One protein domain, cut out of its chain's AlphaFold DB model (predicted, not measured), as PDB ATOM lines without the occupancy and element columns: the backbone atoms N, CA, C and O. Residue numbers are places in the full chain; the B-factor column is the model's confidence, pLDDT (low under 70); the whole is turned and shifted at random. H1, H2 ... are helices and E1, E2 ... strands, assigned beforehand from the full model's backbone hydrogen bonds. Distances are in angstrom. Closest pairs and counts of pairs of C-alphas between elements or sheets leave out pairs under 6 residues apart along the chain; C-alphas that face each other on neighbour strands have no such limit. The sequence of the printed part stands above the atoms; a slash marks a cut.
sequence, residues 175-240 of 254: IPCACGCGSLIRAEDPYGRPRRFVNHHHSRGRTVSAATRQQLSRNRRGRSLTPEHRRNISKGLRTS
ATOM      1  N   ILE A 175       5.126  22.155 -42.218       86.69
ATOM      2  CA  ILE A 175       4.792  22.249 -40.798       86.69
ATOM      3  C   ILE A 175       5.833  21.486 -39.975       86.69
ATOM      4  O   ILE A 175       6.351  20.463 -40.435       86.69
ATOM      5  N   PRO A 176       6.143  21.928 -38.748       85.31
ATOM      6  CA  PRO A 176       6.988  21.156 -37.850       85.31
ATOM      7  C   PRO A 176       6.285  19.859 -37.436       85.31
ATOM      8  O   PRO A 176       5.076  19.817 -37.201       85.31
ATOM      9  N   CYS A 177       7.057  18.783 -37.318       82.12
ATOM     10  CA  CYS A 177       6.573  17.503 -36.831       82.12
ATOM     11  C   CYS A 177       6.051  17.646 -35.395       82.12
ATOM     12  O   CYS A 177       6.792  18.020 -34.483       82.12
ATOM     13  N   ALA A 178       4.794  17.263 -35.171       81.44
ATOM     14  CA  ALA A 178       4.115  17.418 -33.888       81.44
ATOM     15  C   ALA A 178       4.713  16.565 -32.753       81.44
ATOM     16  O   ALA A 178       4.351  16.758 -31.597       81.44
ATOM     17  N   CYS A 179       5.630  15.631 -33.047       74.00
ATOM     18  CA  CYS A 179       6.366  14.904 -32.006       74.00
ATOM     19  C   CYS A 179       7.490  15.737 -31.368       74.00
ATOM     20  O   CYS A 179       8.138  15.244 -30.454       74.00
ATOM     21  N   GLY A 180       7.774  16.944 -31.872       72.00
ATOM     22  CA  GLY A 180       8.834  17.800 -31.345       72.00
ATOM     23  C   GLY A 180      10.243  17.482 -31.845       72.00
ATOM     24  O   GLY A 180      11.208  18.027 -31.330       72.00
ATOM     25  N   CYS A 181      10.407  16.641 -32.871       74.25
ATOM     26  CA  CYS A 181      11.741  16.318 -33.394       74.25
ATOM     27  C   CYS A 181      12.378  17.436 -34.239       74.25
ATOM     28  O   CYS A 181      13.458  17.231 -34.779       74.25
ATOM     29  N   GLY A 182      11.701  18.574 -34.425       78.81
ATOM     30  CA  GLY A 182      12.182  19.693 -35.247       78.81
ATOM     31  C   GLY A 182      12.097  19.470 -36.764       78.81
ATOM     32  O   GLY A 182      12.262  20.412 -37.528       78.81
ATOM     33  N   SER A 183      11.788  18.256 -37.232       83.56
ATOM     34  CA  SER A 183      11.688  17.968 -38.668       83.56
ATOM     35  C   SER A 183      10.506  18.690 -39.315       83.56
ATOM     36  O   SER A 183       9.378  18.579 -38.834       83.56
ATOM     37  N   LEU A 184      10.745  19.358 -40.443       87.06
ATOM     38  CA  LEU A 184       9.699  19.948 -41.275       87.06
ATOM     39  C   LEU A 184       9.092  18.888 -42.205       87.06
ATOM     40  O   LEU A 184       9.805  18.132 -42.865       87.06
ATOM     41  N   ILE A 185       7.764  18.820 -42.260       86.69
ATOM     42  CA  ILE A 185       7.007  17.907 -43.123       86.69
ATOM     43  C   ILE A 185       5.961  18.682 -43.920       86.69
ATOM     44  O   ILE A 185       5.426  19.674 -43.446       86.69
ATOM     45  N   ARG A 186       5.599  18.197 -45.110       86.81
ATOM     46  CA  ARG A 186       4.436  18.725 -45.843       86.81
ATOM     47  C   ARG A 186       3.167  18.548 -45.003       86.81
ATOM     48  O   ARG A 186       2.943  17.446 -44.495       86.81
ATOM     49  N   ALA A 187       2.347  19.594 -44.898       85.69
ATOM     50  CA  ALA A 187       1.080  19.585 -44.161       85.69
ATOM     51  C   ALA A 187       0.065  18.555 -44.678       85.69
ATOM     52  O   ALA A 187      -0.793  18.102 -43.922       85.69
ATOM     53  N   GLU A 188       0.185  18.150 -45.941       83.62
ATOM     54  CA  GLU A 188      -0.664  17.162 -46.599       83.62
ATOM     55  C   GLU A 188       0.178  16.076 -47.281       83.62
ATOM     56  O   GLU A 188       1.341  16.280 -47.649       83.62
ATOM     57  N   ASP A 189      -0.399  14.885 -47.426       74.88
ATOM     58  CA  ASP A 189       0.175  13.798 -48.212       74.88
ATOM     59  C   ASP A 189      -0.208  13.900 -49.709       74.88
ATOM     60  O   ASP A 189      -1.023  14.742 -50.085       74.88
ATOM     61  N   PRO A 190       0.336  13.044 -50.599       66.31
ATOM     62  CA  PRO A 190       0.003  13.075 -52.029       66.31
ATOM     63  C   PRO A 190      -1.476  12.839 -52.376       66.31
ATOM     64  O   PRO A 190      -1.845  13.001 -53.535       66.31
ATOM     65  N   TYR A 191      -2.303  12.421 -51.414       67.62
ATOM     66  CA  TYR A 191      -3.740  12.198 -51.572       67.62
ATOM     67  C   TYR A 191      -4.577  13.305 -50.901       67.62
ATOM     68  O   TYR A 191      -5.794  13.160 -50.800       67.62
ATOM     69  N   GLY A 192      -3.949  14.388 -50.423       73.06
ATOM     70  CA  GLY A 192      -4.618  15.519 -49.769       73.06
ATOM     71  C   GLY A 192      -5.050  15.248 -48.325       73.06
ATOM     72  O   GLY A 192      -5.938  15.919 -47.806       73.06
ATOM     73  N   ARG A 193      -4.483  14.232 -47.659       74.00
ATOM     74  CA  ARG A 193      -4.792  13.946 -46.247       74.00
ATOM     75  C   ARG A 193      -3.848  14.731 -45.337       74.00
ATOM     76  O   ARG A 193      -2.642  14.720 -45.593       74.00
ATOM     77  N   PRO A 194      -4.343  15.340 -44.244       83.56
ATOM     78  CA  PRO A 194      -3.500  16.109 -43.339       83.56
ATOM     79  C   PRO A 194      -2.461  15.211 -42.656       83.56
ATOM     80  O   PRO A 194      -2.783  14.140 -42.130       83.56
ATOM     81  N   ARG A 195      -1.207  15.662 -42.634       83.44
ATOM     82  CA  ARG A 195      -0.096  15.042 -41.906       83.44
ATOM     83  C   ARG A 195       0.189  15.834 -40.632       83.44
ATOM     84  O   ARG A 195      -0.078  17.023 -40.544       83.44
ATOM     85  N   ARG A 196       0.725  15.144 -39.626       82.12
ATOM     86  CA  ARG A 196       1.126  15.733 -38.328       82.12
ATOM     87  C   ARG A 196       2.496  15.273 -37.869       82.12
ATOM     88  O   ARG A 196       3.209  15.999 -37.191       82.12
ATOM     89  N   PHE A 197       2.845  14.049 -38.231       82.88
ATOM     90  CA  PHE A 197       4.079  13.411 -37.831       82.88
ATOM     91  C   PHE A 197       4.849  12.997 -39.079       82.88
ATOM     92  O   PHE A 197       4.252  12.648 -40.106       82.88
ATOM     93  N   VAL A 198       6.176  12.979 -38.970       82.19
ATOM     94  CA  VAL A 198       7.011  12.161 -39.853       82.19
ATOM     95  C   VAL A 198       6.479  10.723 -39.798       82.19
ATOM     96  O   VAL A 198       5.913  10.284 -38.790       82.19
ATOM     97  N   ASN A 199       6.599   9.986 -40.902       75.44
ATOM     98  CA  ASN A 199       6.148   8.597 -40.935       75.44
ATOM     99  C   ASN A 199       6.799   7.829 -39.773       75.44
ATOM    100  O   ASN A 199       8.008   7.918 -39.588       75.44
ATOM    101  N   HIS A 200       5.995   7.090 -39.004       71.81
ATOM    102  CA  HIS A 200       6.415   6.347 -37.804       71.81
ATOM    103  C   HIS A 200       6.760   7.184 -36.552       71.81
ATOM    104  O   HIS A 200       7.211   6.618 -35.564       71.81
ATOM    105  N   HIS A 201       6.493   8.496 -36.530       72.00
ATOM    106  CA  HIS A 201       6.737   9.370 -35.365       72.00
ATOM    107  C   HIS A 201       5.459   9.685 -34.556       72.00
ATOM    108  O   HIS A 201       5.352  10.732 -33.919       72.00
ATOM    109  N   HIS A 202       4.437   8.829 -34.611       68.31
ATOM    110  CA  HIS A 202       3.157   9.108 -33.956       68.31
ATOM    111  C   HIS A 202       3.261   9.064 -32.421       68.31
ATOM    112  O   HIS A 202       3.917   8.189 -31.862       68.31
ATOM    113  N   SER A 203       2.543   9.963 -31.735       61.47
ATOM    114  CA  SER A 203       2.574  10.110 -30.266       61.47
ATOM    115  C   SER A 203       2.213   8.841 -29.487       61.47
ATOM    116  O   SER A 203       2.672   8.655 -28.368       61.47
ATOM    117  N   ARG A 204       1.410   7.951 -30.081       60.06
ATOM    118  CA  ARG A 204       1.017   6.677 -29.458       60.06
ATOM    119  C   ARG A 204       2.100   5.586 -29.500       60.06
ATOM    120  O   ARG A 204       1.914   4.579 -28.833       60.06
ATOM    121  N   GLY A 205       3.202   5.787 -30.238       58.66
ATOM    122  CA  GLY A 205       4.304   4.825 -30.384       58.66
ATOM    123  C   GLY A 205       3.903   3.485 -31.025       58.66
ATOM    124  O   GLY A 205       2.745   3.078 -31.005       58.66
ATOM    125  N   ARG A 206       4.856   2.761 -31.619       58.59
ATOM    126  CA  ARG A 206       4.587   1.404 -32.127       58.59
ATOM    127  C   ARG A 206       4.215   0.490 -30.950       58.59
ATOM    128  O   ARG A 206       4.958   0.437 -29.973       58.59
ATOM    129  N   THR A 207       3.121  -0.265 -31.056       65.00
ATOM    130  CA  THR A 207       2.821  -1.337 -30.096       65.00
ATOM    131  C   THR A 207       3.892  -2.418 -30.240       65.00
ATOM    132  O   THR A 207       3.960  -3.101 -31.257       65.00
ATOM    133  N   VAL A 208       4.779  -2.518 -29.253       73.44
ATOM    134  CA  VAL A 208       5.868  -3.506 -29.190       73.44
ATOM    135  C   VAL A 208       5.620  -4.488 -28.049       73.44
ATOM    136  O   VAL A 208       4.975  -4.124 -27.060       73.44
ATOM    137  N   SER A 209       6.137  -5.713 -28.178       80.81
ATOM    138  CA  SER A 209       6.089  -6.713 -27.106       80.81
ATOM    139  C   SER A 209       6.833  -6.218 -25.858       80.81
ATOM    140  O   SER A 209       7.679  -5.317 -25.929       80.81
ATOM    141  N   ALA A 210       6.525  -6.806 -24.700       79.75
ATOM    142  CA  ALA A 210       7.176  -6.454 -23.440       79.75
ATOM    143  C   ALA A 210       8.706  -6.632 -23.510       79.75
ATOM    144  O   ALA A 210       9.445  -5.731 -23.110       79.75
ATOM    145  N   ALA A 211       9.174  -7.728 -24.121       85.44
ATOM    146  CA  ALA A 211      10.594  -8.012 -24.326       85.44
ATOM    147  C   ALA A 211      11.292  -6.921 -25.162       85.44
ATOM    148  O   ALA A 211      12.307  -6.359 -24.744       85.44
ATOM    149  N   THR A 212      10.704  -6.534 -26.300       81.00
ATOM    150  CA  THR A 212      11.253  -5.473 -27.159       81.00
ATOM    151  C   THR A 212      11.268  -4.115 -26.452       81.00
ATOM    152  O   THR A 212      12.220  -3.349 -26.603       81.00
ATOM    153  N   ARG A 213      10.249  -3.804 -25.638       80.75
ATOM    154  CA  ARG A 213      10.205  -2.562 -24.847       80.75
ATOM    155  C   ARG A 213      11.349  -2.493 -23.832       80.75
ATOM    156  O   ARG A 213      11.969  -1.439 -23.685       80.75
ATOM    157  N   GLN A 214      11.651  -3.607 -23.167       80.75
ATOM    158  CA  GLN A 214      12.726  -3.685 -22.179       80.75
ATOM    159  C   GLN A 214      14.111  -3.529 -22.828       80.75
ATOM    160  O   GLN A 214      14.955  -2.803 -22.305       80.75
ATOM    161  N   GLN A 215      14.323  -4.140 -23.997       84.25
ATOM    162  CA  GLN A 215      15.557  -3.993 -24.774       84.25
ATOM    163  C   GLN A 215      15.761  -2.549 -25.260       84.25
ATOM    164  O   GLN A 215      16.835  -1.979 -25.090       84.25
ATOM    165  N   LEU A 216      14.711  -1.910 -25.792       77.62
ATOM    166  CA  LEU A 216      14.761  -0.502 -26.209       77.62
ATOM    167  C   LEU A 216      15.065   0.447 -25.040       77.62
ATOM    168  O   LEU A 216      15.790   1.421 -25.228       77.62
ATOM    169  N   SER A 217      14.520   0.170 -23.851       79.31
ATOM    170  CA  SER A 217      14.792   0.938 -22.630       79.31
ATOM    171  C   SER A 217      16.254   0.808 -22.195       79.31
ATOM    172  O   SER A 217      16.915   1.823 -21.974       79.31
ATOM    173  N   ARG A 218      16.794  -0.422 -22.166       83.19
ATOM    174  CA  ARG A 218      18.215  -0.683 -21.876       83.19
ATOM    175  C   ARG A 218      19.135   0.087 -22.827       83.19
ATOM    176  O   ARG A 218      20.005   0.811 -22.360       83.19
ATOM    177  N   ASN A 219      18.864   0.034 -24.130       80.25
ATOM    178  CA  ASN A 219      19.686   0.694 -25.153       80.25
ATOM    179  C   ASN A 219      19.622   2.232 -25.117       80.25
ATOM    180  O   ASN A 219      20.476   2.895 -25.698       80.25
ATOM    181  N   ARG A 220      18.582   2.819 -24.510       74.25
ATOM    182  CA  ARG A 220      18.393   4.281 -24.425       74.25
ATOM    183  C   ARG A 220      18.760   4.862 -23.061       74.25
ATOM    184  O   ARG A 220      18.706   6.082 -22.900       74.25
ATOM    185  N   ARG A 221      19.106   4.018 -22.086       73.19
ATOM    186  CA  ARG A 221      19.507   4.437 -20.740       73.19
ATOM    187  C   ARG A 221      20.734   5.354 -20.836       73.19
ATOM    188  O   ARG A 221      21.664   5.057 -21.572       73.19
ATOM    189  N   GLY A 222      20.700   6.490 -20.141       69.75
ATOM    190  CA  GLY A 222      21.780   7.488 -20.152       69.75
ATOM    191  C   GLY A 222      21.728   8.513 -21.294       69.75
ATOM    192  O   GLY A 222      22.436   9.514 -21.238       69.75
ATOM    193  N   ARG A 223      20.860   8.347 -22.304       70.75
ATOM    194  CA  ARG A 223      20.713   9.341 -23.378       70.75
ATOM    195  C   ARG A 223      19.775  10.468 -22.939       70.75
ATOM    196  O   ARG A 223      18.561  10.277 -22.870       70.75
ATOM    197  N   SER A 224      20.316  11.654 -22.672       71.19
ATOM    198  CA  SER A 224      19.514  12.841 -22.366       71.19
ATOM    199  C   SER A 224      19.008  13.513 -23.650       71.19
ATOM    200  O   SER A 224      19.676  13.544 -24.684       71.19
ATOM    201  N   LEU A 225      17.776  14.027 -23.609       72.50
ATOM    202  CA  LEU A 225      17.256  14.894 -24.666       72.50
ATOM    203  C   LEU A 225      17.833  16.297 -24.488       72.50
ATOM    204  O   LEU A 225      17.877  16.804 -23.364       72.50
ATOM    205  N   THR A 226      18.209  16.942 -25.591       78.38
ATOM    206  CA  THR A 226      18.678  18.328 -25.544       78.38
ATOM    207  C   THR A 226      17.563  19.255 -25.034       78.38
ATOM    208  O   THR A 226      16.373  18.976 -25.246       78.38
ATOM    209  N   PRO A 227      17.905  20.376 -24.373       77.44
ATOM    210  CA  PRO A 227      16.917  21.363 -23.930       77.44
ATOM    211  C   PRO A 227      15.999  21.848 -25.063       77.44
ATOM    212  O   PRO A 227      14.797  22.016 -24.871       77.44
ATOM    213  N   GLU A 228      16.547  21.997 -26.269       72.44
ATOM    214  CA  GLU A 228      15.804  22.365 -27.474       72.44
ATOM    215  C   GLU A 228      14.770  21.306 -27.879       72.44
ATOM    216  O   GLU A 228      13.606  21.627 -28.129       72.44
ATOM    217  N   HIS A 229      15.152  20.026 -27.851       63.91
ATOM    218  CA  HIS A 229      14.246  18.922 -28.156       63.91
ATOM    219  C   HIS A 229      13.066  18.872 -27.170       63.91
ATOM    220  O   HIS A 229      11.923  18.666 -27.580       63.91
ATOM    221  N   ARG A 230      13.309  19.125 -25.873       72.19
ATOM    222  CA  ARG A 230      12.238  19.188 -24.859       72.19
ATOM    223  C   ARG A 230      11.242  20.319 -25.137       72.19
ATOM    224  O   ARG A 230      10.036  20.093 -25.059       72.19
ATOM    225  N   ARG A 231      11.720  21.513 -25.514       72.44
ATOM    226  CA  ARG A 231      10.852  22.653 -25.880       72.44
ATOM    227  C   ARG A 231       9.977  22.340 -27.097       72.44
ATOM    228  O   ARG A 231       8.786  22.657 -27.103       72.44
ATOM    229  N   ASN A 232      10.539  21.664 -28.096       67.25
ATOM    230  CA  ASN A 232       9.822  21.299 -29.315       67.25
ATOM    231  C   ASN A 232       8.698  20.273 -29.067       67.25
ATOM    232  O   ASN A 232       7.635  20.385 -29.685       67.25
ATOM    233  N   ILE A 233       8.879  19.321 -28.139       63.31
ATOM    234  CA  ILE A 233       7.819  18.378 -27.722       63.31
ATOM    235  C   ILE A 233       6.622  19.143 -27.140       63.31
ATOM    236  O   ILE A 233       5.481  18.940 -27.566       63.31
ATOM    237  N   SER A 234       6.882  20.070 -26.215       62.50
ATOM    238  CA  SER A 234       5.839  20.865 -25.554       62.50
ATOM    239  C   SER A 234       5.055  21.751 -26.532       62.50
ATOM    240  O   SER A 234       3.836  21.878 -26.408       62.50
ATOM    241  N   LYS A 235       5.723  22.324 -27.544       63.47
ATOM    242  CA  LYS A 235       5.096  23.176 -28.574       63.47
ATOM    243  C   LYS A 235       4.264  22.374 -29.589       63.47
ATOM    244  O   LYS A 235       3.187  22.821 -29.992       63.47
ATOM    245  N   GLY A 236       4.727  21.182 -29.976       57.25
ATOM    246  CA  GLY A 236       4.054  20.316 -30.957       57.25
ATOM    247  C   GLY A 236       2.734  19.706 -30.467       57.25
ATOM    248  O   GLY A 236       1.810  19.510 -31.260       57.25
ATOM    249  N   LEU A 237       2.607  19.452 -29.158       58.03
ATOM    250  CA  LEU A 237       1.383  18.907 -28.556       58.03
ATOM    251  C   LEU A 237       0.277  19.961 -28.372       58.03
ATOM    252  O   LEU A 237      -0.895  19.630 -28.537       58.03
ATOM    253  N   ARG A 238       0.635  21.222 -28.085       54.59
ATOM    254  CA  ARG A 238      -0.323  22.316 -27.815       54.59
ATOM    255  C   ARG A 238      -0.982  22.903 -29.069       54.59
ATOM    256  O   ARG A 238      -2.102  23.385 -29.001       54.59
ATOM    257  N   THR A 239      -0.312  22.858 -30.219       49.09
ATOM    258  CA  THR A 239      -0.728  23.586 -31.441       49.09
ATOM    259  C   THR A 239      -1.572  22.763 -32.418       49.09
ATOM    260  O   THR A 239      -2.044  23.274 -33.431       49.09
ATOM    261  N   SER A 240      -1.786  21.475 -32.149       48.22
ATOM    262  CA  SER A 240      -2.344  20.562 -33.143       48.22
ATOM    263  C   SER A 240      -3.825  20.232 -32.911       48.22
ATOM    264  O   SER A 240      -4.160  19.110 -32.524       48.22
TER     265      SER A 240
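What this domain is: This is residues 175 to 240 of the 254 residues of the protein "HNHc domain-containing protein" of Chloroflexi bacterium (UniProt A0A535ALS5). What shape is it? It has little regular structure: a wide, open loop of chain, where a long link leads from strand E1 to H1 at the far end, and H2 leads back toward the first residues. What builds it? Of 66 printed residues, 26 are in E1, H1 and H2, in that order, mostly helix. It is loose, with a radius of gyration of the C-alphas of 14.1 A, spanning 39 by 28 by 16 A.

Where its parts are: Where is E1? It is residues 184 to 186, from C-alpha 184 at (9.699, 19.948, -41.275). Where are the helices? H1 is residues 210 to 220, 15.6 A long; H2 is residues 227 to 238, 17.7 A, ending at C-alpha 238 at (-0.323, 22.316, -27.815).

How they stand to each other: Do they meet? E1, H1 and H2 are apart. What pairs with E1? No named strand does; residues 175 to 176 pair antiparallel with its residues 184 to 185. And the helix backbones? Every O i to N i+4 pair is within hydrogen-bond range in H1, 7 of 8 in H2.

The domain as a whole: How large? The farthest C-alphas, of Tyr 191 and Gly 222, are 40.8 A apart; the printed part has no cut. Where is confidence low? 19 residues are under 70, among them 232 to 240.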